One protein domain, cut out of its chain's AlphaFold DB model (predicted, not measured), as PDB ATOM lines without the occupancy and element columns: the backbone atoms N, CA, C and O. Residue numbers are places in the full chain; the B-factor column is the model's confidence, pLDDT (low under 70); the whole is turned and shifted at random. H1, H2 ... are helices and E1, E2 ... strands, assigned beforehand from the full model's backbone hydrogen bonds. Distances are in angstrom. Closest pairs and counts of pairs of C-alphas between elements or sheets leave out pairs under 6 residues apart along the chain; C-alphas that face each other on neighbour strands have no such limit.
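Overview. This is residues 2 to 156 of the 926 residues of an uncharacterized protein of Chloroflexi bacterium (UniProt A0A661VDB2). Two strongly twisted sheets of four strands, E1 to E4 and E5 to E8, make a sandwich that is only partly face to face, with strands crossed at 37 degrees; the first sheet curls round the short helix H1. The 155 printed residues hold H1, then E1 to E8 in order, and each sheet is a meander, each strand the antiparallel neighbour of the one before. The class is mostly strand, with 77 residues, under half, in named elements. The whole is compact, with a radius of gyration of the C-alphas of 15.5 A and spans of 51 by 40 by 25 A.

Along the chain. The first sheet has E1, residues 41 to 47, E2, 56 to 64, E3, 69 to 78, 25.7 A long, and E4, 81 to 87. H1, residues 22 to 29, begins at C-alpha 22 (217.796, 223.995, 136.190). The second has E5, 106 to 108, E6, 117 to 126, 29.2 A, E7, 129 to 139, 32.6 A, and E8, 144 to 155, 29.5 A, ending at C-alpha 155 (185.779, 215.404, 116.769).

Arrangement. Within hydrogen-bond range are N 45 and O 58 of hairpin E1 and E2, 2.9 A, N 59 and O 73 of hairpin E2 and E3, 3.0 A, and N 76 and O 83 of hairpin E3 and E4, 2.9 A. H1 is on this sheet; its closest C-alphas to E4 are Val 26 and Gly 82, 6.0 A. Every O i to N i+4 pair in H1 is within range. Between the sheets, the closest C-alphas of E4 and E8 are Thr 87 and Leu 144, 5.4 A. Hairpin E6 and E7 has N 122 and O 133 at 2.9 A. E8 bends by 66 degrees at residue 147.

Size, cuts and confidence. The printed part has no cut. The links H1 to E1 and E4 to E5 are long. Confidence is under 70 at residues 2 to 18, 20, 33 to 37 and 79 to 80.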
ATOM      1  N   GLN A   2     187.502 215.295 130.874       25.17
ATOM      2  CA  GLN A   2     188.508 216.282 130.507       25.17
ATOM      3  C   GLN A   2     187.933 217.619 130.958       25.17
ATOM      4  O   GLN A   2     186.796 217.919 130.605       25.17
ATOM      5  N   ASN A   3     188.673 218.347 131.789       24.89
ATOM      6  CA  ASN A   3     188.387 219.751 132.042       24.89
ATOM      7  C   ASN A   3     188.471 220.446 130.685       24.89
ATOM      8  O   ASN A   3     189.569 220.623 130.155       24.89
ATOM      9  N   ILE A   4     187.314 220.739 130.102       31.45
ATOM     10  CA  ILE A   4     187.196 221.732 129.047       31.45
ATOM     11  C   ILE A   4     187.620 223.015 129.747       31.45
ATOM     12  O   ILE A   4     187.003 223.431 130.728       31.45
ATOM     13  N   LEU A   5     188.798 223.515 129.382       29.89
ATOM     14  CA  LEU A   5     189.287 224.763 129.943       29.89
ATOM     15  C   LEU A   5     188.257 225.835 129.574       29.89
ATOM     16  O   LEU A   5     187.839 225.873 128.417       29.89
ATOM     17  N   PRO A   6     187.836 226.700 130.506       36.16
ATOM     18  CA  PRO A   6     187.045 227.854 130.135       36.16
ATOM     19  C   PRO A   6     187.843 228.644 129.097       36.16
ATOM     20  O   PRO A   6     189.062 228.796 129.218       36.16
ATOM     21  N   THR A   7     187.161 229.177 128.079       45.81
ATOM     22  CA  THR A   7     187.804 230.097 127.118       45.81
ATOM     23  C   THR A   7     188.359 231.350 127.808       45.81
ATOM     24  O   THR A   7     189.164 232.105 127.274       45.81
ATOM     25  N   VAL A   8     187.925 231.550 129.042       44.84
ATOM     26  CA  VAL A   8     188.400 232.530 129.984       44.84
ATOM     27  C   VAL A   8     189.670 231.990 130.650       44.84
ATOM     28  O   VAL A   8     189.608 231.149 131.541       44.84
ATOM     29  N   VAL A   9     190.842 232.433 130.189       50.16
ATOM     30  CA  VAL A   9     192.126 232.009 130.763       50.16
ATOM     31  C   VAL A   9     192.291 232.657 132.148       50.16
ATOM     32  O   VAL A   9     192.453 233.884 132.207       50.16
ATOM     33  N   PRO A  10     192.269 231.888 133.261       43.72
ATOM     34  CA  PRO A  10     192.645 232.433 134.558       43.72
ATOM     35  C   PRO A  10     194.105 232.901 134.496       43.72
ATOM     36  O   PRO A  10     194.896 232.341 133.722       43.72
ATOM     37  N   PRO A  11     194.474 233.934 135.268       43.62
ATOM     38  CA  PRO A  11     195.827 234.465 135.263       43.62
ATOM     39  C   PRO A  11     196.865 233.368 135.540       43.62
ATOM     40  O   PRO A  11     196.587 232.400 136.253       43.62
ATOM     41  N   PRO A  12     198.072 233.495 134.969       44.88
ATOM     42  CA  PRO A  12     199.145 232.536 135.186       44.88
ATOM     43  C   PRO A  12     199.432 232.416 136.686       44.88
ATOM     44  O   PRO A  12     199.832 233.383 137.326       44.88
ATOM     45  N   THR A  13     199.267 231.225 137.262       43.91
ATOM     46  CA  THR A  13     199.802 230.955 138.600       43.91
ATOM     47  C   THR A  13     201.325 230.874 138.470       43.91
ATOM     48  O   THR A  13     201.815 229.986 137.761       43.91
ATOM     49  N   PRO A  14     202.107 231.760 139.113       44.00
ATOM     50  CA  PRO A  14     203.559 231.680 139.050       44.00
ATOM     51  C   PRO A  14     204.009 230.337 139.629       44.00
ATOM     52  O   PRO A  14     203.737 230.024 140.789       44.00
ATOM     53  N   ALA A  15     204.698 229.519 138.834       49.47
ATOM     54  CA  ALA A  15     205.393 228.364 139.383       49.47
ATOM     55  C   ALA A  15     206.668 228.858 140.093       49.47
ATOM     56  O   ALA A  15     207.385 229.691 139.531       49.47
ATOM     57  N   PRO A  16     206.975 228.365 141.305       49.78
ATOM     58  CA  PRO A  16     208.156 228.789 142.036       49.78
ATOM     59  C   PRO A  16     209.413 228.296 141.314       49.78
ATOM     60  O   PRO A  16     209.766 227.121 141.375       49.78
ATOM     61  N   THR A  17     210.114 229.208 140.645       51.97
ATOM     62  CA  THR A  17     211.552 229.074 140.423       51.97
ATOM     63  C   THR A  17     212.269 229.167 141.776       51.97
ATOM     64  O   THR A  17     211.855 229.950 142.639       51.97
ATOM     65  N   PRO A  18     213.350 228.394 142.004       59.84
ATOM     66  CA  PRO A  18     214.071 227.543 141.046       59.84
ATOM     67  C   PRO A  18     213.754 226.034 141.147       59.84
ATOM     68  O   PRO A  18     213.446 225.516 142.221       59.84
ATOM     69  N   PHE A  19     213.915 225.317 140.025       70.56
ATOM     70  CA  PHE A  19     213.859 223.851 139.968       70.56
ATOM     71  C   PHE A  19     215.208 223.215 140.374       70.56
ATOM     72  O   PHE A  19     216.259 223.831 140.172       70.56
ATOM     73  N   PRO A  20     215.236 221.977 140.909       69.69
ATOM     74  CA  PRO A  20     216.480 221.316 141.331       69.69
ATOM     75  C   PRO A  20     217.455 221.009 140.178       69.69
ATOM     76  O   PRO A  20     218.655 220.833 140.397       69.69
ATOM     77  N   ASP A  21     216.935 220.925 138.957       81.31
ATOM     78  CA  ASP A  21     217.553 220.435 137.723       81.31
ATOM     79  C   ASP A  21     217.818 221.549 136.686       81.31
ATOM     80  O   ASP A  21     218.214 221.271 135.554       81.31
ATOM     81  N   GLU A  22     217.695 222.823 137.074       85.56
ATOM     82  CA  GLU A  22     217.796 223.995 136.190       85.56
ATOM     83  C   GLU A  22     219.004 223.957 135.232       85.56
ATOM     84  O   GLU A  22     218.868 224.150 134.022       85.56
ATOM     85  N   GLN A  23     220.203 223.661 135.747       85.62
ATOM     86  CA  GLN A  23     221.411 223.624 134.913       85.62
ATOM     87  C   GLN A  23     221.383 222.510 133.860       85.62
ATOM     88  O   GLN A  23     221.981 222.659 132.790       85.62
ATOM     89  N   GLN A  24     220.699 221.401 134.143       86.50
ATOM     90  CA  GLN A  24     220.568 220.269 133.227       86.50
ATOM     91  C   GLN A  24     219.591 220.607 132.098       86.50
ATOM     92  O   GLN A  24     219.897 220.346 130.932       86.50
ATOM     93  N   ILE A  25     218.485 221.285 132.425       88.31
ATOM     94  CA  ILE A  25     217.524 221.831 131.455       88.31
ATOM     95  C   ILE A  25     218.236 222.796 130.499       88.31
ATOM     96  O   ILE A  25     218.179 222.632 129.278       88.31
ATOM     97  N   VAL A  26     218.982 223.765 131.040       89.25
ATOM     98  CA  VAL A  26     219.740 224.743 130.243       89.25
ATOM     99  C   VAL A  26     220.758 224.056 129.328       89.25
ATOM    100  O   VAL A  26     220.862 224.392 128.145       89.25
ATOM    101  N   ALA A  27     221.514 223.083 129.846       86.75
ATOM    102  CA  ALA A  27     222.501 222.347 129.058       86.75
ATOM    103  C   ALA A  27     221.856 221.559 127.906       86.75
ATOM    104  O   ALA A  27     222.425 221.524 126.806       86.75
ATOM    105  N   ALA A  28     220.677 220.975 128.138       87.88
ATOM    106  CA  ALA A  28     219.911 220.247 127.134       87.88
ATOM    107  C   ALA A  28     219.398 221.179 126.022       87.88
ATOM    108  O   ALA A  28     219.634 220.907 124.843       87.88
ATOM    109  N   VAL A  29     218.803 222.327 126.371       90.06
ATOM    110  CA  VAL A  29     218.300 223.323 125.398       90.06
ATOM    111  C   VAL A  29     219.432 223.943 124.572       90.06
ATOM    112  O   VAL A  29     219.294 224.160 123.365       90.06
ATOM    113  N   LEU A  30     220.591 224.203 125.185       88.12
ATOM    114  CA  LEU A  30     221.757 224.745 124.479       88.12
ATOM    115  C   LEU A  30     222.564 223.690 123.704       88.12
ATOM    116  O   LEU A  30     223.504 224.061 122.995       88.12
ATOM    117  N   GLY A  31     222.232 222.402 123.829       78.94
ATOM    118  CA  GLY A  31     222.951 221.304 123.177       78.94
ATOM    119  C   GLY A  31     224.389 221.121 123.678       78.94
ATOM    120  O   GLY A  31     225.263 220.719 122.909       78.94
ATOM    121  N   ARG A  32     224.667 221.460 124.947       70.50
ATOM    122  CA  ARG A  32     226.020 221.459 125.550       70.50
ATOM    123  C   ARG A  32     226.289 220.262 126.485       70.50
ATOM    124  O   ARG A  32     227.337 220.227 127.125       70.50
ATOM    125  N   GLY A  33     225.383 219.282 126.545       56.66
ATOM    126  CA  GLY A  33     225.440 218.118 127.443       56.66
ATOM    127  C   GLY A  33     225.876 216.784 126.800       56.66
ATOM    128  O   GLY A  33     225.686 216.565 125.606       56.66
ATOM    129  N   SER A  34     226.461 215.866 127.588       47.81
ATOM    130  CA  SER A  34     226.710 214.459 127.211       47.81
ATOM    131  C   SER A  34     225.401 213.684 127.001       47.81
ATOM    132  O   SER A  34     224.392 214.024 127.590       47.81
ATOM    133  N   ALA A  35     225.389 212.615 126.202       49.19
ATOM    134  CA  ALA A  35     224.184 211.863 125.803       49.19
ATOM    135  C   ALA A  35     223.403 211.120 126.931       49.19
ATOM    136  O   ALA A  35     222.650 210.198 126.637       49.19
ATOM    137  N   GLU A  36     223.586 211.499 128.199       49.59
ATOM    138  CA  GLU A  36     222.991 210.902 129.408       49.59
ATOM    139  C   GLU A  36     221.992 211.846 130.120       49.59
ATOM    140  O   GLU A  36     221.780 211.703 131.318       49.59
ATOM    141  N   HIS A  37     221.406 212.840 129.440       56.19
ATOM    142  CA  HIS A  37     220.438 213.743 130.090       56.19
ATOM    143  C   HIS A  37     219.065 213.066 130.207       56.19
ATOM    144  O   HIS A  37     218.536 212.589 129.203       56.19
ATOM    145  N   GLU A  38     218.497 213.048 131.418       70.38
ATOM    146  CA  GLU A  38     217.139 212.556 131.707       70.38
ATOM    147  C   GLU A  38     216.054 213.409 131.021       70.38
ATOM    148  O   GLU A  38     214.974 212.898 130.739       70.38
ATOM    149  N   HIS A  39     216.350 214.664 130.659       85.50
ATOM    150  CA  HIS A  39     215.429 215.551 129.943       85.50
ATOM    151  C   HIS A  39     215.488 215.372 128.425       85.50
ATOM    152  O   HIS A  39     216.558 215.430 127.809       85.50
ATOM    153  N   TRP A  40     214.320 215.282 127.795       89.25
ATOM    154  CA  TRP A  40     214.190 215.452 126.352       89.25
ATOM    155  C   TRP A  40     213.790 216.889 126.009       89.25
ATOM    156  O   TRP A  40     213.077 217.553 126.759       89.25
ATOM    157  N   VAL A  41     214.240 217.362 124.844       91.00
ATOM    158  CA  VAL A  41     213.973 218.713 124.333       91.00
ATOM    159  C   VAL A  41     213.531 218.620 122.877       91.00
ATOM    160  O   VAL A  41     214.128 217.883 122.090       91.00
ATOM    161  N   THR A  42     212.504 219.379 122.503       92.50
ATOM    162  CA  THR A  42     212.052 219.516 121.111       92.50
ATOM    163  C   THR A  42     211.666 220.961 120.796       92.50
ATOM    164  O   THR A  42     211.555 221.793 121.696       92.50
ATOM    165  N   HIS A  43     211.462 221.251 119.507       93.50
ATOM    166  CA  HIS A  43     210.938 222.532 119.011       93.50
ATOM    167  C   HIS A  43     211.722 223.752 119.507       93.50
ATOM    168  O   HIS A  43     211.144 224.738 119.943       93.50
ATOM    169  N   ILE A  44     213.055 223.668 119.464       93.88
ATOM    170  CA  ILE A  44     213.929 224.773 119.870       93.88
ATOM    171  C   ILE A  44     213.827 225.892 118.831       93.88
ATOM    172  O   ILE A  44     214.236 225.704 117.681       93.88
ATOM    173  N   VAL A  45     213.365 227.066 119.254       94.25
ATOM    174  CA  VAL A  45     213.281 228.275 118.425       94.25
ATOM    175  C   VAL A  45     214.086 229.390 119.088       94.25
ATOM    176  O   VAL A  45     214.131 229.488 120.311       94.25
ATOM    177  N   SER A  46     214.798 230.188 118.290       94.00
ATOM    178  CA  SER A  46     215.540 231.360 118.784       94.00
ATOM    179  C   SER A  46     214.710 232.616 118.553       94.00
ATOM    180  O   SER A  46     214.123 232.753 117.480       94.00
ATOM    181  N   GLY A  47     214.670 233.502 119.541       92.88
ATOM    182  CA  GLY A  47     213.818 234.683 119.540       92.88
ATOM    183  C   GLY A  47     214.152 235.632 120.684       92.88
ATOM    184  O   GLY A  47     215.166 235.468 121.362       92.88
ATOM    185  N   SER A  48     213.298 236.628 120.873       93.62
ATOM    186  CA  SER A  48     213.453 237.692 121.865       93.62
ATOM    187  C   SER A  48     212.178 237.784 122.696       93.62
ATOM    188  O   SER A  48     211.239 238.445 122.275       93.62
ATOM    189  N   PHE A  49     212.116 237.116 123.847       93.00
ATOM    190  CA  PHE A  49     210.882 236.932 124.619       93.00
ATOM    191  C   PHE A  49     210.822 237.865 125.828       93.00
ATOM    192  O   PHE A  49     209.789 238.475 126.098       93.00
ATOM    193  N   THR A  50     211.924 237.993 126.575       91.25
ATOM    194  CA  THR A  50     211.903 238.745 127.839       91.25
ATOM    195  C   THR A  50     212.189 240.231 127.655       91.25
ATOM    196  O   THR A  50     211.598 241.073 128.339       91.25
ATOM    197  N   THR A  51     213.090 240.572 126.729       90.06
ATOM    198  CA  THR A  51     213.500 241.950 126.440       90.06
ATOM    199  C   THR A  51     213.779 242.136 124.948       90.06
ATOM    200  O   THR A  51     214.380 241.252 124.352       90.06
ATOM    201  N   PRO A  52     213.411 243.276 124.331       91.94
ATOM    202  CA  PRO A  52     213.589 243.463 122.892       91.94
ATOM    203  C   PRO A  52     215.042 243.297 122.422       91.94
ATOM    204  O   PRO A  52     215.949 243.993 122.884       91.94
ATOM    205  N   GLY A  53     215.249 242.396 121.462       87.44
ATOM    206  CA  GLY A  53     216.542 242.108 120.841       87.44
ATOM    207  C   GLY A  53     217.466 241.181 121.637       87.44
ATOM    208  O   GLY A  53     218.643 241.072 121.284       87.44
ATOM    209  N   SER A  54     216.983 240.526 122.696       90.12
ATOM    210  CA  SER A  54     217.756 239.535 123.454       90.12
ATOM    211  C   SER A  54     218.013 238.255 122.649       90.12
ATOM    212  O   SER A  54     217.163 237.833 121.870       90.12
ATOM    213  N   ASP A  55     219.163 237.607 122.870       91.06
ATOM    214  CA  ASP A  55     219.470 236.283 122.301       91.06
ATOM    215  C   ASP A  55     218.965 235.176 123.236       91.06
ATOM    216  O   ASP A  55     219.642 234.751 124.183       91.06
ATOM    217  N   GLU A  56     217.730 234.750 122.994       94.88
ATOM    218  CA  GLU A  56     217.022 233.780 123.817       94.88
ATOM    219  C   GLU A  56     216.525 232.604 122.982       94.88
ATOM    220  O   GLU A  56     216.349 232.667 121.761       94.88
ATOM    221  N   LYS A  57     216.295 231.483 123.661       94.56
ATOM    222  CA  LYS A  57     215.702 230.289 123.071       94.56
ATOM    223  C   LYS A  57     214.492 229.856 123.860       94.56
ATOM    224  O   LYS A  57     214.561 229.767 125.081       94.56
ATOM    225  N   VAL A  58     213.441 229.489 123.145       94.75
ATOM    226  CA  VAL A  58     212.290 228.786 123.702       94.75
ATOM    227  C   VAL A  58     212.304 227.338 123.226       94.75
ATOM    228  O   VAL A  58     212.696 227.054 122.090       94.75
ATOM    229  N   ALA A  59     211.933 226.405 124.097       94.81
ATOM    230  CA  ALA A  59     211.843 224.989 123.753       94.81
ATOM    231  C   ALA A  59     210.795 224.273 124.605       94.81
ATOM    232  O   ALA A  59     210.527 224.681 125.735       94.81
ATOM    233  N   LEU A  60     210.244 223.176 124.081       94.25
ATOM    234  CA  LEU A  60     209.413 222.268 124.866       94.25
ATOM    235  C   LEU A  60     210.318 221.220 125.511       94.25
ATOM    236  O   LEU A  60     211.035 220.496 124.810       94.25
ATOM    237  N   VAL A  61     210.282 221.143 126.838       92.44
ATOM    238  CA  VAL A  61     211.141 220.262 127.634       92.44
ATOM    239  C   VAL A  61     210.277 219.369 128.508       92.44
ATOM    240  O   VAL A  61     209.284 219.832 129.068       92.44
ATOM    241  N   GLY A  62     210.650 218.094 128.608       89.69
ATOM    242  CA  GLY A  62     210.021 217.135 129.511       89.69
ATOM    243  C   GLY A  62     210.975 216.560 130.546       89.69
ATOM    244  O   GLY A  62     212.184 216.799 130.504       89.69
ATOM    245  N   ASN A  63     210.402 215.772 131.453       87.56
ATOM    246  CA  ASN A  63     211.066 215.193 132.621       87.56
ATOM    247  C   ASN A  63     211.606 216.261 133.586       87.56
ATOM    248  O   ASN A  63     212.687 216.095 134.130       87.56
ATOM    249  N   ILE A  64     210.910 217.395 133.731       85.31
ATOM    250  CA  ILE A  64     211.309 218.491 134.630       85.31
ATOM    251  C   ILE A  64     210.849 218.193 136.059       85.31
ATOM    252  O   ILE A  64     209.657 217.952 136.287       85.31
ATOM    253  N   GLY A  65     211.765 218.320 137.019       80.19
ATOM    254  CA  GLY A  65     211.505 218.108 138.441       80.19
ATOM    255  C   GLY A  65     211.090 216.672 138.786       80.19
ATOM    256  O   GLY A  65     211.127 215.774 137.952       80.19
ATOM    257  N   ASP A  66     210.660 216.463 140.032       77.56
ATOM    258  CA  ASP A  66     210.341 215.123 140.558       77.56
ATOM    259  C   ASP A  66     209.058 214.499 139.959       77.56
ATOM    260  O   ASP A  66     208.832 213.299 140.109       77.56
ATOM    261  N   ASP A  67     208.219 215.296 139.285       78.12
ATOM    262  CA  ASP A  67     206.933 214.862 138.711       78.12
ATOM    263  C   ASP A  67     206.992 214.607 137.190       78.12
ATOM    264  O   ASP A  67     205.950 214.510 136.540       78.12
ATOM    265  N   ASP A  68     208.187 214.550 136.596       84.75
ATOM    266  CA  ASP A  68     208.406 214.362 135.154       84.75
ATOM    267  C   ASP A  68     207.608 215.342 134.268       84.75
ATOM    268  O   ASP A  68     206.965 214.963 133.279       84.75
ATOM    269  N   GLN A  69     207.611 216.627 134.632       86.38
ATOM    270  CA  GLN A  69     206.744 217.633 134.019       86.38
ATOM    271  C   GLN A  69     207.204 218.024 132.609       86.38
ATOM    272  O   GLN A  69     208.395 218.059 132.303       86.38
ATOM    273  N   VAL A  70     206.239 218.387 131.764       88.75
ATOM    274  CA  VAL A  70     206.428 218.977 130.435       88.75
ATOM    275  C   VAL A  70     206.058 220.456 130.484       88.75
ATOM    276  O   VAL A  70     204.952 220.791 130.921       88.75
ATOM    277  N   ARG A  71     206.961 221.338 130.038       90.38
ATOM    278  CA  ARG A  71     206.770 222.801 130.013       90.38
ATOM    279  C   ARG A  71     207.477 223.444 128.821       90.38
ATOM    280  O   ARG A  71     208.483 222.923 128.334       90.38
ATOM    281  N   TRP A  72     206.980 224.599 128.384       92.94
ATOM    282  CA  TRP A  72     207.776 225.522 127.578       92.94
ATOM    283  C   TRP A  72     208.781 226.223 128.488       92.94
ATOM    284  O   TRP A  72     208.426 226.660 129.583       92.94
ATOM    285  N   VAL A  73     210.034 226.317 128.056       92.56
ATOM    286  CA  VAL A  73     211.116 226.948 128.822       92.56
ATOM    287  C   VAL A  73     211.791 228.020 127.986       92.56
ATOM    288  O   VAL A  73     212.025 227.807 126.796       92.56
ATOM    289  N   VAL A  74     212.131 229.147 128.612       93.19
ATOM    290  CA  VAL A  74     212.884 230.245 127.997       93.19
ATOM    291  C   VAL A  74     214.287 230.267 128.594       93.19
ATOM    292  O   VAL A  74     214.457 230.368 129.808       93.19
ATOM    293  N   VAL A  75     215.305 230.158 127.744       92.62
ATOM    294  CA  VAL A  75     216.722 230.131 128.124       92.62
ATOM    295  C   VAL A  75     217.449 231.292 127.460       92.62
ATOM    296  O   VAL A  75     217.488 231.384 126.233       92.62
ATOM    297  N   GLY A  76     218.077 232.146 128.265       90.81
ATOM    298  CA  GLY A  76     218.936 233.228 127.786       90.81
ATOM    299  C   GLY A  76     220.373 232.758 127.587       90.81
ATOM    300  O   GLY A  76     220.899 231.995 128.406       90.81
ATOM    301  N   GLN A  77     221.036 233.216 126.520       83.00
ATOM    302  CA  GLN A  77     222.491 233.089 126.399       83.00
ATOM    303  C   GLN A  77     223.204 234.265 127.073       83.00
ATOM    304  O   GLN A  77     222.951 235.425 126.767       83.00
ATOM    305  N   MET A  78     224.145 233.953 127.962       77.25
ATOM    306  CA  MET A  78     225.040 234.911 128.611       77.25
ATOM    307  C   MET A  78     226.509 234.561 128.325       77.25
ATOM    308  O   MET A  78     226.846 233.427 127.970       77.25
ATOM    309  N   ASP A  79     227.408 235.528 128.529       66.75
ATOM    310  CA  ASP A  79     228.855 235.365 128.303       66.75
ATOM    311  C   ASP A  79     229.477 234.212 129.127       66.75
ATOM    312  O   ASP A  79     230.455 233.596 128.698       66.75
ATOM    313  N   GLU A  80     228.896 233.881 130.289       60.53
ATOM    314  CA  GLU A  80     229.367 232.825 131.203       60.53
ATOM    315  C   GLU A  80     228.598 231.487 131.087       60.53
ATOM    316  O   GLU A  80     228.942 230.522 131.773       60.53
ATOM    317  N   GLY A  81     227.589 231.373 130.213       75.81
ATOM    318  CA  GLY A  81     226.743 230.175 130.110       75.81
ATOM    319  C   GLY A  81     225.308 230.467 129.666       75.81
ATOM    320  O   GLY A  81     225.005 231.557 129.204       75.81
ATOM    321  N   GLY A  82     224.422 229.476 129.767       84.69
ATOM    322  CA  GLY A  82     222.979 229.714 129.645       84.69
ATOM    323  C   GLY A  82     222.340 229.917 131.012       84.69
ATOM    324  O   GLY A  82     222.868 229.410 132.002       84.69
ATOM    325  N   VAL A  83     221.194 230.587 131.057       89.31
ATOM    326  CA  VAL A  83     220.361 230.703 132.262       89.31
ATOM    327  C   VAL A  83     218.907 230.394 131.921       89.31
ATOM    328  O   VAL A  83     218.434 230.782 130.851       89.31
ATOM    329  N   LEU A  84     218.204 229.688 132.808       89.50
ATOM    330  CA  LEU A  84     216.759 229.525 132.692       89.50
ATOM    331  C   LEU A  84     216.108 230.843 133.121       89.50
ATOM    332  O   LEU A  84     216.233 231.249 134.272       89.50
ATOM    333  N   LEU A  85     215.445 231.524 132.191       88.81
ATOM    334  CA  LEU A  85     214.778 232.795 132.468       88.81
ATOM    335  C   LEU A  85     213.399 232.555 133.079       88.81
ATOM    336  O   LEU A  85     213.057 233.191 134.069       88.81
ATOM    337  N   GLY A  86     212.643 231.595 132.539       88.06
ATOM    338  CA  GLY A  86     211.363 231.165 133.098       88.06
ATOM    339  C   GLY A  86     210.703 230.054 132.293       88.06
ATOM    340  O   GLY A  86     211.264 229.541 131.321       88.06
ATOM    341  N   THR A  87     209.503 229.664 132.719       89.19
ATOM    342  CA  THR A  87     208.745 228.549 132.135       89.19
ATOM    343  C   THR A  87     207.268 228.892 131.974       89.19
ATOM    344  O   THR A  87     206.784 229.812 132.629       89.19
ATOM    345  N   SER A  88     206.543 228.123 131.163       88.81
ATOM    346  CA  SER A  88     205.074 228.111 131.160       88.81
ATOM    347  C   SER A  88     204.499 227.357 132.362       88.81
ATOM    348  O   SER A  88     205.238 226.748 133.148       88.81
ATOM    349  N   GLU A  89     203.169 227.304 132.461       83.38
ATOM    350  CA  GLU A  89     202.452 226.348 133.305       83.38
ATOM    351  C   GLU A  89     202.730 224.885 132.906       83.38
ATOM    352  O   GLU A  89     203.347 224.588 131.877       83.38
ATOM    353  N   TRP A  90     202.285 223.956 133.755       84.31
ATOM    354  CA  TRP A  90     202.420 222.518 133.536       84.31
ATOM    355  C   TRP A  90     201.566 222.054 132.343       84.31
ATOM    356  O   TRP A  90     200.355 222.249 132.330       84.31
ATOM    357  N   ARG A  91     202.186 221.400 131.351       83.69
ATOM    358  CA  ARG A  91     201.531 220.945 130.106       83.69
ATOM    359  C   ARG A  91     201.257 219.436 130.037       83.69
ATOM    360  O   ARG A  91     200.712 218.953 129.042       83.69
ATOM    361  N   GLY A  92     201.647 218.683 131.063       79.56
ATOM    362  CA  GLY A  92     201.527 217.221 131.136       79.56
ATOM    363  C   GLY A  92     202.764 216.559 131.744       79.56
ATOM    364  O   GLY A  92     203.758 217.229 132.000       79.56
ATOM    365  N   ALA A  93     202.712 215.257 132.018       84.19
ATOM    366  CA  ALA A  93     203.813 214.519 132.643       84.19
ATOM    367  C   ALA A  93     203.889 213.065 132.157       84.19
ATOM    368  O   ALA A  93     202.941 212.569 131.541       84.19
ATOM    369  N   GLY A  94     204.998 212.387 132.471       77.44
ATOM    370  CA  GLY A  94     205.149 210.937 132.301       77.44
ATOM    371  C   GLY A  94     205.432 210.487 130.866       77.44
ATOM    372  O   GLY A  94     204.929 209.448 130.431       77.44
ATOM    373  N   PHE A  95     206.203 211.275 130.113       81.12
ATOM    374  CA  PHE A  95     206.619 210.938 128.752       81.12
ATOM    375  C   PHE A  95     208.129 210.713 128.690       81.12
ATOM    376  O   PHE A  95     208.891 211.645 128.894       81.12
ATOM    377  N   ASP A  96     208.560 209.518 128.286       81.06
ATOM    378  CA  ASP A  96     209.991 209.200 128.131       81.06
ATOM    379  C   ASP A  96     210.641 209.863 126.896       81.06
ATOM    380  O   ASP A  96     211.858 209.813 126.711       81.06
ATOM    381  N   ALA A  97     209.835 210.435 125.999       84.94
ATOM    382  CA  ALA A  97     210.274 211.058 124.756       84.94
ATOM    383  C   ALA A  97     209.307 212.175 124.329       84.94
ATOM    384  O   ALA A  97     208.145 212.157 124.748       84.94
ATOM    385  N   PRO A  98     209.734 213.102 123.446       85.25
ATOM    386  CA  PRO A  98     208.887 214.198 123.005       85.25
ATOM    387  C   PRO A  98     207.570 213.698 122.383       85.25
ATOM    388  O   PRO A  98     207.599 212.922 121.421       85.25
ATOM    389  N   PRO A  99     206.408 214.126 122.900       84.38
ATOM    390  CA  PRO A  99     205.112 213.741 122.360       84.38
ATOM    391  C   PRO A  99     204.900 214.312 120.951       84.38
ATOM    392  O   PRO A  99     205.086 215.501 120.709       84.38
ATOM    393  N   SER A 100     204.424 213.478 120.022       85.50
ATOM    394  CA  SER A 100     204.213 213.869 118.617       85.50
ATOM    395  C   SER A 100     203.017 214.799 118.380       85.50
ATOM    396  O   SER A 100     202.790 215.212 117.248       85.50
ATOM    397  N   PHE A 101     202.210 215.053 119.409       88.62
ATOM    398  CA  PHE A 101     200.994 215.865 119.335       88.62
ATOM    399  C   PHE A 101     201.206 217.330 119.745       88.62
ATOM    400  O   PHE A 101     200.291 218.129 119.590       88.62
ATOM    401  N   TYR A 102     202.392 217.693 120.240       89.62
ATOM    402  CA  TYR A 102     202.824 219.089 120.288       89.62
ATOM    403  C   TYR A 102     203.585 219.394 119.000       89.62
ATOM    404  O   TYR A 102     204.563 218.711 118.677       89.62
ATOM    405  N   LEU A 103     203.122 220.383 118.245       92.62
ATOM    406  CA  LEU A 103     203.703 220.759 116.957       92.62
ATOM    407  C   LEU A 103     204.724 221.902 117.142       92.62
ATOM    408  O   LEU A 103     204.770 222.502 118.220       92.62
ATOM    409  N   PRO A 104     205.579 222.182 116.139       92.62
ATOM    410  CA  PRO A 104     206.456 223.349 116.180       92.62
ATOM    411  C   PRO A 104     205.639 224.633 116.399       92.62
ATOM    412  O   PRO A 104     204.594 224.765 115.761       92.62
ATOM    413  N   PRO A 105     206.077 225.541 117.287       95.38
ATOM    414  CA  PRO A 105     205.360 226.773 117.560       95.38
ATOM    415  C   PRO A 105     205.703 227.850 116.527       95.38
ATOM    416  O   PRO A 105     206.793 227.829 115.943       95.38
ATOM    417  N   ASP A 106     204.812 228.823 116.385       95.56
ATOM    418  CA  ASP A 106     205.073 230.062 115.659       95.56
ATOM    419  C   ASP A 106     205.481 231.180 116.629       95.56
ATOM    420  O   ASP A 106     205.122 231.172 117.810       95.56
ATOM    421  N   LEU A 107     206.268 232.135 116.127       94.69
ATOM    422  CA  LEU A 107     206.649 233.343 116.858       94.69
ATOM    423  C   LEU A 107     205.950 234.548 116.247       94.69
ATOM    424  O   LEU A 107     206.026 234.756 115.033       94.69
ATOM    425  N   LEU A 108     205.314 235.338 117.099       92.81
ATOM    426  CA  LEU A 108     204.534 236.517 116.739       92.81
ATOM    427  C   LEU A 108     205.077 237.718 117.522       92.81
ATOM    428  O   LEU A 108     205.704 237.518 118.549       92.81
ATOM    429  N   ASP A 109     204.864 238.933 117.035       89.88
ATOM    430  CA  ASP A 109     205.044 240.184 117.792       89.88
ATOM    431  C   ASP A 109     203.785 240.995 117.488       89.88
ATOM    432  O   ASP A 109     203.753 241.769 116.530       89.88
ATOM    433  N   PHE A 110     202.679 240.623 118.140       87.38
ATOM    434  CA  PHE A 110     201.351 241.079 117.711       87.38
ATOM    435  C   PHE A 110     201.103 242.541 118.096       87.38
ATOM    436  O   PHE A 110     200.456 243.262 117.344       87.38
ATOM    437  N   ASP A 111     201.668 242.997 119.218       86.31
ATOM    438  CA  ASP A 111     201.542 244.371 119.711       86.31
ATOM    439  C   ASP A 111     202.726 245.274 119.319       86.31
ATOM    440  O   ASP A 111     202.785 246.438 119.721       86.31
ATOM    441  N   ASN A 112     203.648 244.774 118.487       87.19
ATOM    442  CA  ASN A 112     204.820 245.491 117.978       87.19
ATOM    443  C   ASN A 112     205.713 246.090 119.086       87.19
ATOM    444  O   ASN A 112     206.337 247.143 118.887       87.19
ATOM    445  N   ASP A 113     205.801 245.441 120.252       88.81
ATOM    446  CA  ASP A 113     206.642 245.894 121.368       88.81
ATOM    447  C   ASP A 113     208.105 245.402 121.257       88.81
ATOM    448  O   ASP A 113     208.982 245.802 122.039       88.81
ATOM    449  N   GLY A 114     208.394 244.578 120.241       89.81
ATOM    450  CA  GLY A 114     209.704 243.991 119.973       89.81
ATOM    451  C   GLY A 114     210.027 242.769 120.836       89.81
ATOM    452  O   GLY A 114     211.152 242.255 120.765       89.81
ATOM    453  N   ARG A 115     209.087 242.314 121.666       92.62
ATOM    454  CA  ARG A 115     209.089 241.007 122.324       92.62
ATOM    455  C   ARG A 115     208.216 240.071 121.510       92.62
ATOM    456  O   ARG A 115     207.231 240.464 120.914       92.62
ATOM    457  N   GLN A 116     208.632 238.818 121.452       95.00
ATOM    458  CA  GLN A 116     207.939 237.811 120.677       95.00
ATOM    459  C   GLN A 116     207.075 236.945 121.585       95.00
ATOM    460  O   GLN A 116     207.560 236.390 122.576       95.00
ATOM    461  N   GLU A 117     205.819 236.768 121.207       94.25
ATOM    462  CA  GLU A 117     204.907 235.782 121.762       94.25
ATOM    463  C   GLU A 117     205.114 234.410 121.126       94.25
ATOM    464  O   GLU A 117     205.527 234.265 119.971       94.25
ATOM    465  N   LEU A 118     204.780 233.378 121.898       95.81
ATOM    466  CA  LEU A 118     204.813 231.991 121.460       95.81
ATOM    467  C   LEU A 118     203.397 231.507 121.149       95.81
ATOM    468  O   LEU A 118     202.584 231.365 122.062       95.81
ATOM    469  N   LEU A 119     203.129 231.160 119.893       96.00
ATOM    470  CA  LEU A 119     201.912 230.456 119.496       96.00
ATOM    471  C   LEU A 119     202.184 228.949 119.461       96.00
ATOM    472  O   LEU A 119     202.878 228.428 118.590       96.00
ATOM    473  N   SER A 120     201.657 228.237 120.452       94.31
ATOM    474  CA  SER A 120     201.801 226.793 120.605       94.31
ATOM    475  C   SER A 120     200.604 226.066 120.008       94.31
ATOM    476  O   SER A 120     199.475 226.272 120.446       94.31
ATOM    477  N   HIS A 121     200.878 225.104 119.130       93.75
ATOM    478  CA  HIS A 121     199.861 224.248 118.522       93.75
ATOM    479  C   HIS A 121     199.858 222.847 119.140       93.75
ATOM    480  O   HIS A 121     200.901 222.197 119.301       93.75
ATOM    481  N   TYR A 122     198.664 222.353 119.442       89.88
ATOM    482  CA  TYR A 122     198.420 221.017 119.972       89.88
ATOM    483  C   TYR A 122     197.437 220.276 119.064       89.88
ATOM    484  O   TYR A 122     196.410 220.819 118.684       89.88
ATOM    485  N   SER A 123     197.734 219.023 118.712       92.12
ATOM    486  CA  SER A 123     196.826 218.164 117.946       92.12
ATOM    487  C   SER A 123     197.049 216.696 118.282       92.12
ATOM    488  O   SER A 123     198.071 216.102 117.926       92.12
ATOM    489  N   ARG A 124     196.057 216.068 118.910       88.56
ATOM    490  CA  ARG A 124     196.105 214.676 119.349       88.56
ATOM    491  C   ARG A 124     194.945 213.878 118.772       88.56
ATOM    492  O   ARG A 124     193.796 214.298 118.821       88.56
ATOM    493  N   THR A 125     195.249 212.662 118.326       88.44
ATOM    494  CA  THR A 125     194.236 211.646 118.024       88.44
ATOM    495  C   THR A 125     194.408 210.453 118.953       88.44
ATOM    496  O   THR A 125     195.483 209.851 119.008       88.44
ATOM    497  N   GLN A 126     193.360 210.081 119.685       83.25
ATOM    498  CA  GLN A 126     193.376 208.930 120.581       83.25
ATOM    499  C   GLN A 126     192.020 208.225 120.571       83.25
ATOM    500  O   GLN A 126     191.002 208.840 120.839       83.25
ATOM    501  N   ARG A 127     192.006 206.917 120.273       83.62
ATOM    502  CA  ARG A 127     190.784 206.079 120.284       83.62
ATOM    503  C   ARG A 127     189.593 206.677 119.501       83.62
ATOM    504  O   ARG A 127     188.445 206.531 119.895       83.62
ATOM    505  N   GLY A 128     189.871 207.345 118.380       81.62
ATOM    506  CA  GLY A 128     188.839 207.969 117.540       81.62
ATOM    507  C   GLY A 128     188.383 209.363 117.991       81.62
ATOM    508  O   GLY A 128     187.543 209.953 117.319       81.62
ATOM    509  N   TRP A 129     188.954 209.900 119.074       85.25
ATOM    510  CA  TRP A 129     188.843 211.310 119.445       85.25
ATOM    511  C   TRP A 129     189.969 212.106 118.801       85.25
ATOM    512  O   TRP A 129     191.135 211.714 118.902       85.25
ATOM    513  N   ILE A 130     189.625 213.219 118.168       89.94
ATOM    514  CA  ILE A 130     190.548 214.219 117.642       89.94
ATOM    515  C   ILE A 130     190.333 215.490 118.452       89.94
ATOM    516  O   ILE A 130     189.212 215.977 118.541       89.94
ATOM    517  N   MET A 131     191.412 216.006 119.029       89.12
ATOM    518  CA  MET A 131     191.427 217.302 119.696       89.12
ATOM    519  C   MET A 131     192.594 218.113 119.156       89.12
ATOM    520  O   MET A 131     193.724 217.615 119.158       89.12
ATOM    521  N   ALA A 132     192.332 219.336 118.719       91.88
ATOM    522  CA  ALA A 132     193.355 220.313 118.391       91.88
ATOM    523  C   ALA A 132     193.057 221.634 119.095       91.88
ATOM    524  O   ALA A 132     191.891 221.963 119.294       91.88
ATOM    525  N   ALA A 133     194.107 222.351 119.479       91.88
ATOM    526  CA  ALA A 133     194.018 223.605 120.209       91.88
ATOM    527  C   ALA A 133     195.217 224.498 119.898       91.88
ATOM    528  O   ALA A 133     196.334 224.000 119.709       91.88
ATOM    529  N   ASP A 134     194.979 225.802 119.931       93.94
ATOM    530  CA  ASP A 134     196.003 226.833 119.828       93.94
ATOM    531  C   ASP A 134     196.101 227.581 121.159       93.94
ATOM    532  O   ASP A 134     195.100 227.837 121.834       93.94
ATOM    533  N   THR A 135     197.323 227.901 121.580       92.50
ATOM    534  CA  THR A 135     197.589 228.616 122.832       92.50
ATOM    535  C   THR A 135     198.651 229.683 122.608       92.50
ATOM    536  O   THR A 135     199.757 229.359 122.173       92.50
ATOM    537  N   LEU A 136     198.340 230.930 122.956       93.69
ATOM    538  CA  LEU A 136     199.258 232.061 122.870       93.69
ATOM    539  C   LEU A 136     199.878 232.352 124.240       93.69
ATOM    540  O   LEU A 136     199.168 232.435 125.248       93.69
ATOM    541  N   TYR A 137     201.196 232.537 124.266       92.06
ATOM    542  CA  TYR A 137     201.933 232.900 125.470       92.06
ATOM    543  C   TYR A 137     202.743 234.178 125.305       92.06
ATOM    544  O   TYR A 137     203.375 234.383 124.270       92.06
ATOM    545  N   ARG A 138     202.826 234.956 126.386       91.12
ATOM    546  CA  ARG A 138     203.625 236.177 126.500       91.12
ATOM    547  C   ARG A 138     204.436 236.184 127.790       91.12
ATOM    548  O   ARG A 138     204.041 235.604 128.796       91.12
ATOM    549  N   TRP A 139     205.586 236.846 127.770       89.88
ATOM    550  CA  TRP A 139     206.409 237.017 128.964       89.88
ATOM    551  C   TRP A 139     205.817 238.063 129.925       89.88
ATOM    552  O   TRP A 139     205.738 239.245 129.587       89.88
ATOM    553  N   ASP A 140     205.478 237.665 131.154       82.31
ATOM    554  CA  ASP A 140     204.837 238.534 132.165       82.31
ATOM    555  C   ASP A 140     205.821 239.192 133.156       82.31
ATOM    556  O   ASP A 140     205.414 239.760 134.172       82.31
ATOM    557  N   ARG A 141     207.125 239.143 132.833       81.69
ATOM    558  CA  ARG A 141     208.305 239.498 133.659       81.69
ATOM    559  C   ARG A 141     208.869 238.357 134.507       81.69
ATOM    560  O   ARG A 141     210.054 238.431 134.828       81.69
ATOM    561  N   HIS A 142     208.087 237.336 134.841       80.88
ATOM    562  CA  HIS A 142     208.521 236.227 135.698       80.88
ATOM    563  C   HIS A 142     208.453 234.873 134.987       80.88
ATOM    564  O   HIS A 142     209.292 234.004 135.227       80.88
ATOM    565  N   ALA A 143     207.457 234.689 134.129       86.69
ATOM    566  CA  ALA A 143     207.139 233.433 133.482       86.69
ATOM    567  C   ALA A 143     206.602 233.657 132.063       86.69
ATOM    568  O   ALA A 143     206.275 234.769 131.640       86.69
ATOM    569  N   LEU A 144     206.518 232.555 131.319       88.25
ATOM    570  CA  LEU A 144     205.847 232.530 130.029       88.25
ATOM    571  C   LEU A 144     204.349 232.298 130.279       88.25
ATOM    572  O   LEU A 144     203.896 231.162 130.396       88.25
ATOM    573  N   ALA A 145     203.602 233.387 130.427       86.12
ATOM    574  CA  ALA A 145     202.193 233.387 130.785       86.12
ATOM    575  C   ALA A 145     201.302 233.057 129.591       86.12
ATOM    576  O   ALA A 145     201.467 233.612 128.506       86.12
ATOM    577  N   ARG A 146     200.315 232.185 129.797       87.94
ATOM    578  CA  ARG A 146     199.256 231.938 128.818       87.94
ATOM    579  C   ARG A 146     198.308 233.137 128.782       87.94
ATOM    580  O   ARG A 146     197.660 233.417 129.785       87.94
ATOM    581  N   ILE A 147     198.206 233.798 127.632       89.50
ATOM    582  CA  ILE A 147     197.380 235.004 127.450       89.50
ATOM    583  C   ILE A 147     196.124 234.761 126.610       89.50
ATOM    584  O   ILE A 147     195.214 235.585 126.627       89.50
ATOM    585  N   TRP A 148     196.062 233.636 125.895       90.75
ATOM    586  CA  TRP A 148     194.887 233.207 125.135       90.75
ATOM    587  C   TRP A 148     194.963 231.710 124.809       90.75
ATOM    588  O   TRP A 148     196.057 231.150 124.686       90.75
ATOM    589  N   SER A 149     193.819 231.037 124.680       88.94
ATOM    590  CA  SER A 149     193.754 229.637 124.252       88.94
ATOM    591  C   SER A 149     192.382 229.296 123.689       88.94
ATOM    592  O   SER A 149     191.372 229.755 124.217       88.94
ATOM    593  N   VAL A 150     192.346 228.415 122.691       89.81
ATOM    594  CA  VAL A 150     191.093 227.914 122.120       89.81
ATOM    595  C   VAL A 150     191.256 226.491 121.589       89.81
ATOM    596  O   VAL A 150     192.313 226.140 121.061       89.81
ATOM    597  N   ASP A 151     190.207 225.680 121.699       88.44
ATOM    598  CA  ASP A 151     190.109 224.435 120.940       88.44
ATOM    599  C   ASP A 151     189.741 224.772 119.486       88.44
ATOM    600  O   ASP A 151     188.818 225.534 119.223       88.44
ATOM    601  N   THR A 152     190.467 224.222 118.517       91.19
ATOM    602  CA  THR A 152     190.230 224.449 117.080       91.19
ATOM    603  C   THR A 152     189.544 223.264 116.414       91.19
ATOM    604  O   THR A 152     188.871 223.418 115.394       91.19
ATOM    605  N   ILE A 153     189.686 222.062 116.977       92.38
ATOM    606  CA  ILE A 153     189.006 220.854 116.505       92.38
ATOM    607  C   ILE A 153     188.630 220.000 117.709       92.38
ATOM    608  O   ILE A 153     189.508 219.619 118.479       92.38
ATOM    609  N   VAL A 154     187.362 219.604 117.796       89.19
ATOM    610  CA  VAL A 154     186.903 218.524 118.677       89.19
ATOM    611  C   VAL A 154     186.026 217.597 117.843       89.19
ATOM    612  O   VAL A 154     184.941 217.964 117.405       89.19
ATOM    613  N   ASP A 155     186.517 216.395 117.555       89.56
ATOM    614  CA  ASP A 155     185.779 215.404 116.769       89.56
ATOM    615  C   ASP A 155     185.844 214.042 117.451       89.56
ATOM    616  O   ASP A 155     186.904 213.422 117.567       89.56
ATOM    617  N   ASN A 156     184.685 213.564 117.894       87.62
ATOM    618  CA  ASN A 156     184.526 212.240 118.488       87.62
ATOM    619  C   ASN A 156     183.586 211.339 117.672       87.62
ATOM    620  O   ASN A 156     183.169 210.270 118.132       87.62
TER     621      ASN A 156